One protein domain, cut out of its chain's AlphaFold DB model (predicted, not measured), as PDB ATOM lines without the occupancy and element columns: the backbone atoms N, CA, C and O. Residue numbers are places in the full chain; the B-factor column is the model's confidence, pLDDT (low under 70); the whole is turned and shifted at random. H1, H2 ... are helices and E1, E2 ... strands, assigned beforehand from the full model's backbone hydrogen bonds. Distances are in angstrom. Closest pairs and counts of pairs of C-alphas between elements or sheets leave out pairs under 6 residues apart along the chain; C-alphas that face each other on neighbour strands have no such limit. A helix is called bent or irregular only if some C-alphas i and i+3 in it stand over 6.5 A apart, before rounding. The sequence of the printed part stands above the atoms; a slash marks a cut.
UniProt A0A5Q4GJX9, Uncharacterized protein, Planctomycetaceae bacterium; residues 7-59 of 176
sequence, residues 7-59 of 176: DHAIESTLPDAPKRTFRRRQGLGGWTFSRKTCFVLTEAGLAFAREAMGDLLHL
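What this domain is: This is residues 7 to 59 of the 176 residues of an uncharacterized protein of Planctomycetaceae bacterium (UniProt A0A5Q4GJX9). A small antiparallel sheet of three strands, E1 to E3, makes the body, and helix H1 leads away from it like an arm after E3, its residues 50 to 57 sticking out with the two residues after them. The loop between E1 and E2 also sticks out, at residues 14 to 19, and a wide loop, residues 25 to 36, leads from E2 at one edge of the sheet to E3 at the other. The printed part has 53 residues, with three named strands and then one named helix along the chain; the sheet's order is E2 - E1 - E3, and the class is mixed, helices and strands. It is only just loose, close to extended, with a radius of gyration of the C-alphas of 14.7 A and spans of 39 by 32 by 18 A.

How they stand to each other: Start at E1, residues 7 to 11, the inner strand of the sheet. Beside it look for E2, residues 22 to 24, an edge strand and E1's antiparallel partner in a hairpin, at 135 degrees between directions; C-alphas 24 and 9 face each other at 4.4 A, and N 23 and O 10 are within hydrogen-bond range at 2.9 A. The other edge strand is E3, residues 37 to 41, antiparallel to E1 at 130 degrees; C-alphas 10 and 37 face each other at 4.9 A, and N 38 and O 9 are 2.8 A apart, N 9 and O 38 2.9 A, both within hydrogen-bond range. Last comes H1, residues 43 to 57, which is only just on the sheet, with 5 pairs of C-alphas within 10 A, and only grazes it with residues 45 to 49. In H1, 10 of 11 O i to N i+4 pairs are within hydrogen-bond range.

Where its parts are: Find C-alpha 7 at (91.268, 153.411, 109.744); from there E1 runs 12.4 A to C-alpha 11. E2 runs 6.4 A from Phe 22 to Arg 24. Find C-alpha 37 at (85.039, 159.241, 103.916), where E3 begins its 13.1 A to Leu 41. H1 runs 19.7 A from Glu 43 to C-alpha 57 at (94.435, 133.833, 94.820), and it is not bent.

The domain as a whole: The two C-alphas farthest apart are those of Gly 29 and Leu 59, at 43.1 A. The printed part has no cut. The link from E2 to E3 is long, with 12 residues; E1 to E2 is short, with 10, and E3 to H1 is tight, with 1. In the B-factor column the mean pLDDT of the printed part is 73.1, and you will find values under 70 at residues 25 to 36 and 53 to 59.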
ATOM      1  N   ASP A   7      91.324 152.052 109.227       81.00
ATOM      2  CA  ASP A   7      91.268 153.411 109.744       81.00
ATOM      3  C   ASP A   7      90.294 154.263 108.927       81.00
ATOM      4  O   ASP A   7      90.180 154.149 107.702       81.00
ATOM      5  N   HIS A   8      89.618 155.170 109.626       79.50
ATOM      6  CA  HIS A   8      88.813 156.218 109.018       79.50
ATOM      7  C   HIS A   8      89.695 157.415 108.634       79.50
ATOM      8  O   HIS A   8      90.387 157.997 109.478       79.50
ATOM      9  N   ALA A   9      89.639 157.820 107.368       80.69
ATOM     10  CA  ALA A   9      90.320 159.002 106.861       80.69
ATOM     11  C   ALA A   9      89.408 159.813 105.934       80.69
ATOM     12  O   ALA A   9      88.394 159.321 105.450       80.69
ATOM     13  N   ILE A  10      89.777 161.064 105.675       79.94
ATOM     14  CA  ILE A  10      89.118 161.910 104.677       79.94
ATOM     15  C   ILE A  10      90.100 162.139 103.538       79.94
ATOM     16  O   ILE A  10      91.244 162.531 103.789       79.94
ATOM     17  N   GLU A  11      89.669 161.906 102.300       83.75
ATOM     18  CA  GLU A  11      90.491 162.245 101.140       83.75
ATOM     19  C   GLU A  11      90.648 163.764 101.017       83.75
ATOM     20  O   GLU A  11      89.675 164.521 100.989       83.75
ATOM     21  N   SER A  12      91.905 164.201 100.959       82.06
ATOM     22  CA  SER A  12      92.317 165.600 100.834       82.06
ATOM     23  C   SER A  12      93.180 165.835  99.593       82.06
ATOM     24  O   SER A  12      93.949 166.792  99.549       82.06
ATOM     25  N   THR A  13      93.088 164.940  98.606       82.12
ATOM     26  CA  THR A  13      93.823 165.017  97.341       82.12
ATOM     27  C   THR A  13      93.486 166.317  96.609       82.12
ATOM     28  O   THR A  13      92.315 166.609  96.364       82.12
ATOM     29  N   LEU A  14      94.512 167.103  96.270       80.50
ATOM     30  CA  LEU A  14      94.364 168.264  95.391       80.50
ATOM     31  C   LEU A  14      94.251 167.795  93.929       80.50
ATOM     32  O   LEU A  14      94.854 166.773  93.602       80.50
ATOM     33  N   PRO A  15      93.537 168.526  93.050       77.06
ATOM     34  CA  PRO A  15      93.302 168.115  91.660       77.06
ATOM     35  C   PRO A  15      94.568 167.743  90.870       77.06
ATOM     36  O   PRO A  15      94.540 166.779  90.114       77.06
ATOM     37  N   ASP A  16      95.684 168.432  91.120       83.44
ATOM     38  CA  ASP A  16      96.956 168.224  90.409       83.44
ATOM     39  C   ASP A  16      97.992 167.434  91.231       83.44
ATOM     40  O   ASP A  16      99.185 167.418  90.923       83.44
ATOM     41  N   ALA A  17      97.568 166.798  92.329       80.69
ATOM     42  CA  ALA A  17      98.483 166.049  93.177       80.69
ATOM     43  C   ALA A  17      98.912 164.734  92.495       80.69
ATOM     44  O   ALA A  17      98.060 163.930  92.116       80.69
ATOM     45  N   PRO A  18     100.223 164.421  92.432       80.44
ATOM     46  CA  PRO A  18     100.713 163.187  91.812       80.44
ATOM     47  C   PRO A  18     100.347 161.923  92.607       80.44
ATOM     48  O   PRO A  18     100.534 160.805  92.129       80.44
ATOM     49  N   LYS A  19      99.874 162.077  93.851       82.88
ATOM     50  CA  LYS A  19      99.443 160.985  94.727       82.88
ATOM     51  C   LYS A  19      98.228 161.415  95.536       82.88
ATOM     52  O   LYS A  19      98.149 162.553  96.000       82.88
ATOM     53  N   ARG A  20      97.321 160.464  95.760       81.69
ATOM     54  CA  ARG A  20      96.182 160.649  96.661       81.69
ATOM     55  C   ARG A  20      96.676 160.845  98.091       81.69
ATOM     56  O   ARG A  20      97.595 160.150  98.527       81.69
ATOM     57  N   THR A  21      96.071 161.779  98.817       82.44
ATOM     58  CA  THR A  21      96.412 162.052 100.219       82.44
ATOM     59  C   THR A  21      95.182 161.931 101.102       82.44
ATOM     60  O   THR A  21      94.077 162.318 100.723       82.44
ATOM     61  N   PHE A  22      95.380 161.383 102.298       83.19
ATOM     62  CA  PHE A  22      94.305 161.099 103.236       83.19
ATOM     63  C   PHE A  22      94.659 161.669 104.601       83.19
ATOM     64  O   PHE A  22      95.729 161.392 105.149       83.19
ATOM     65  N   ARG A  23      93.747 162.449 105.176       80.19
ATOM     66  CA  ARG A  23      93.897 162.996 106.522       80.19
ATOM     67  C   ARG A  23      93.185 162.083 107.513       80.19
ATOM     68  O   ARG A  23      91.963 161.945 107.457       80.19
ATOM     69  N   ARG A  24      93.939 161.479 108.438       76.31
ATOM     70  CA  ARG A  24      93.353 160.734 109.564       76.31
ATOM     71  C   ARG A  24      92.665 161.716 110.506       76.31
ATOM     72  O   ARG A  24      93.241 162.744 110.862       76.31
ATOM     73  N   ARG A  25      91.433 161.411 110.911       66.12
ATOM     74  CA  ARG A  25      90.697 162.254 111.858       66.12
ATOM     75  C   ARG A  25      91.033 161.802 113.279       66.12
ATOM     76  O   ARG A  25      90.571 160.758 113.719       66.12
ATOM     77  N   GLN A  26      91.856 162.578 113.978       57.84
ATOM     78  CA  GLN A  26      92.163 162.389 115.397       57.84
ATOM     79  C   GLN A  26      91.323 163.397 116.195       57.84
ATOM     80  O   GLN A  26      91.530 164.601 116.061       57.84
ATOM     81  N   GLY A  27      90.328 162.935 116.959       53.75
ATOM     82  CA  GLY A  27      89.533 163.809 117.832       53.75
ATOM     83  C   GLY A  27      88.167 163.243 118.233       53.75
ATOM     84  O   GLY A  27      87.481 162.622 117.424       53.75
ATOM     85  N   LEU A  28      87.769 163.511 119.482       44.69
ATOM     86  CA  LEU A  28      86.554 163.076 120.206       44.69
ATOM     87  C   LEU A  28      85.208 163.593 119.630       44.69
ATOM     88  O   LEU A  28      84.210 163.663 120.340       44.69
ATOM     89  N   GLY A  29      85.157 163.969 118.350       46.50
ATOM     90  CA  GLY A  29      84.014 164.640 117.731       46.50
ATOM     91  C   GLY A  29      83.409 163.860 116.568       46.50
ATOM     92  O   GLY A  29      83.749 164.122 115.417       46.50
ATOM     93  N   GLY A  30      82.471 162.966 116.884       50.47
ATOM     94  CA  GLY A  30      81.406 162.508 115.984       50.47
ATOM     95  C   GLY A  30      81.833 161.620 114.813       50.47
ATOM     96  O   GLY A  30      82.515 162.050 113.886       50.47
ATOM     97  N   TRP A  31      81.332 160.389 114.820       57.81
ATOM     98  CA  TRP A  31      81.380 159.387 113.752       57.81
ATOM     99  C   TRP A  31      80.529 159.786 112.536       57.81
ATOM    100  O   TRP A  31      79.636 159.057 112.114       57.81
ATOM    101  N   THR A  32      80.748 160.982 112.000       58.78
ATOM    102  CA  THR A  32      80.019 161.481 110.839       58.78
ATOM    103  C   THR A  32      80.702 160.997 109.567       58.78
ATOM    104  O   THR A  32      81.751 161.505 109.168       58.78
ATOM    105  N   PHE A  33      80.096 159.995 108.934       67.06
ATOM    106  CA  PHE A  33      80.436 159.587 107.578       67.06
ATOM    107  C   PHE A  33      79.965 160.677 106.604       67.06
ATOM    108  O   PHE A  33      78.807 161.078 106.613       67.06
ATOM    109  N   SER A  34      80.881 161.185 105.782       66.94
ATOM    110  CA  SER A  34      80.587 162.068 104.642       66.94
ATOM    111  C   SER A  34      80.923 161.372 103.319       66.94
ATOM    112  O   SER A  34      81.650 160.378 103.324       66.94
ATOM    113  N   ARG A  35      80.513 161.927 102.169       66.31
ATOM    114  CA  ARG A  35      80.934 161.416 100.845       66.31
ATOM    115  C   ARG A  35      82.459 161.388 100.638       66.31
ATOM    116  O   ARG A  35      82.938 160.698  99.750       66.31
ATOM    117  N   LYS A  36      83.232 162.119 101.452       67.75
ATOM    118  CA  LYS A  36      84.707 162.133 101.406       67.75
ATOM    119  C   LYS A  36      85.356 161.131 102.365       67.75
ATOM    120  O   LYS A  36      86.574 161.147 102.533       67.75
ATOM    121  N   THR A  37      84.552 160.300 103.028       75.69
ATOM    122  CA  THR A  37      85.039 159.241 103.916       75.69
ATOM    123  C   THR A  37      85.794 158.208 103.098       75.69
ATOM    124  O   THR A  37      85.284 157.673 102.117       75.69
ATOM    125  N   CYS A  38      87.003 157.897 103.533       76.38
ATOM    126  CA  CYS A  38      87.808 156.813 103.011       76.38
ATOM    127  C   CYS A  38      88.147 155.840 104.133       76.38
ATOM    128  O   CYS A  38      88.448 156.227 105.265       76.38
ATOM    129  N   PHE A  39      88.120 154.562 103.782       83.81
ATOM    130  CA  PHE A  39      88.592 153.475 104.618       83.81
ATOM    131  C   PHE A  39      89.989 153.100 104.147       83.81
ATOM    132  O   PHE A  39      90.173 152.671 103.009       83.81
ATOM    133  N   VAL A  40      90.981 153.318 105.004       82.62
ATOM    134  CA  VAL A  40      92.381 153.023 104.698       82.62
ATOM    135  C   VAL A  40      92.758 151.755 105.444       82.62
ATOM    136  O   VAL A  40      92.578 151.675 106.659       82.62
ATOM    137  N   LEU A  41      93.266 150.756 104.719       82.06
ATOM    138  CA  LEU A  41      93.802 149.556 105.352       82.06
ATOM    139  C   LEU A  41      94.986 149.946 106.234       82.06
ATOM    140  O   LEU A  41      95.925 150.604 105.779       82.06
ATOM    141  N   THR A  42      94.933 149.531 107.497       83.75
ATOM    142  CA  THR A  42      96.105 149.583 108.373       83.75
ATOM    143  C   THR A  42      97.109 148.521 107.929       83.75
ATOM    144  O   THR A  42      96.790 147.651 107.118       83.75
ATOM    145  N   GLU A  43      98.322 148.535 108.475       83.44
ATOM    146  CA  GLU A  43      99.288 147.456 108.220       83.44
ATOM    147  C   GLU A  43      98.734 146.089 108.650       83.44
ATOM    148  O   GLU A  43      98.840 145.118 107.904       83.44
ATOM    149  N   ALA A  44      98.043 146.036 109.796       83.94
ATOM    150  CA  ALA A  44      97.349 144.836 110.262       83.94
ATOM    151  C   ALA A  44      96.221 144.414 109.306       83.94
ATOM    152  O   ALA A  44      96.072 143.231 109.009       83.94
ATOM    153  N   GLY A  45      95.450 145.373 108.783       82.62
ATOM    154  CA  GLY A  45      94.426 145.102 107.775       82.62
ATOM    155  C   GLY A  45      94.998 144.623 106.446       82.62
ATOM    156  O   GLY A  45      94.414 143.747 105.818       82.62
ATOM    157  N   LEU A  46      96.148 145.153 106.026       82.44
ATOM    158  CA  LEU A  46      96.844 144.717 104.819       82.44
ATOM    159  C   LEU A  46      97.397 143.296 104.973       82.44
ATOM    160  O   LEU A  46      97.269 142.504 104.045       82.44
ATOM    161  N   ALA A  47      97.988 142.968 106.124       80.06
ATOM    162  CA  ALA A  47      98.465 141.619 106.422       80.06
ATOM    163  C   ALA A  47      97.305 140.613 106.419       80.06
ATOM    164  O   ALA A  47      97.356 139.629 105.687       80.06
ATOM    165  N   PHE A  48      96.220 140.932 107.132       82.06
ATOM    166  CA  PHE A  48      94.997 140.131 107.129       82.06
ATOM    167  C   PHE A  48      94.422 139.964 105.717       82.06
ATOM    168  O   PHE A  48      94.085 138.858 105.308       82.06
ATOM    169  N   ALA A  49      94.340 141.049 104.940       80.25
ATOM    170  CA  ALA A  49      93.836 140.993 103.574       80.25
ATOM    171  C   ALA A  49      94.728 140.132 102.675       80.25
ATOM    172  O   ALA A  49      94.206 139.442 101.815       80.25
ATOM    173  N   ARG A  50      96.053 140.141 102.858       75.81
ATOM    174  CA  ARG A  50      96.974 139.282 102.099       75.81
ATOM    175  C   ARG A  50      96.846 137.812 102.471       75.81
ATOM    176  O   ARG A  50      96.929 136.983 101.578       75.81
ATOM    177  N   GLU A  51      96.638 137.500 103.743       76.88
ATOM    178  CA  GLU A  51      96.398 136.133 104.214       76.88
ATOM    179  C   GLU A  51      95.059 135.608 103.680       76.88
ATOM    180  O   GLU A  51      95.026 134.624 102.949       76.88
ATOM    181  N   ALA A  52      93.974 136.355 103.908       72.25
ATOM    182  CA  ALA A  52      92.643 136.007 103.420       72.25
ATOM    183  C   ALA A  52      92.562 135.980 101.884       72.25
ATOM    184  O   ALA A  52      91.856 135.154 101.307       72.25
ATOM    185  N   MET A  53      93.279 136.880 101.196       68.00
ATOM    186  CA  MET A  53      93.359 136.850  99.736       68.00
ATOM    187  C   MET A  53      94.338 135.806  99.212       68.00
ATOM    188  O   MET A  53      94.191 135.416  98.064       68.00
ATOM    189  N   GLY A  54      95.299 135.331 100.005       63.84
ATOM    190  CA  GLY A  54      96.141 134.191  99.652       63.84
ATOM    191  C   GLY A  54      95.273 132.982  99.320       63.84
ATOM    192  O   GLY A  54      95.419 132.406  98.245       63.84
ATOM    193  N   ASP A  55      94.268 132.712 100.151       58.53
ATOM    194  CA  ASP A  55      93.274 131.665  99.901       58.53
ATOM    195  C   ASP A  55      92.404 131.946  98.659       58.53
ATOM    196  O   ASP A  55      92.075 131.023  97.918       58.53
ATOM    197  N   LEU A  56      92.077 133.215  98.369       56.97
ATOM    198  CA  LEU A  56      91.342 133.614  97.151       56.97
ATOM    199  C   LEU A  56      92.188 133.572  95.868       56.97
ATOM    200  O   LEU A  56      91.638 133.342  94.794       56.97
ATOM    201  N   LEU A  57      93.498 133.810  95.952       56.69
ATOM    202  CA  LEU A  57      94.435 133.833  94.820       56.69
ATOM    203  C   LEU A  57      94.843 132.423  94.368       56.69
ATOM    204  O   LEU A  57      95.328 132.269  93.250       56.69
ATOM    205  N   HIS A  58      94.629 131.405  95.208       63.38
ATOM    206  CA  HIS A  58      94.796 129.989  94.852       63.38
ATOM    207  C   HIS A  58      93.511 129.367  94.291       63.38
ATOM    208  O   HIS A  58      93.512 128.205  93.877       63.38
ATOM    209  N   LEU A  59      92.408 130.120  94.258       61.91
ATOM    210  CA  LEU A  59      91.205 129.685  93.568       61.91
ATOM    211  C   LEU A  59      91.477 129.687  92.064       61.91
ATOM    212  O   LEU A  59      91.861 130.697  91.479       61.91
TER     213      LEU A  59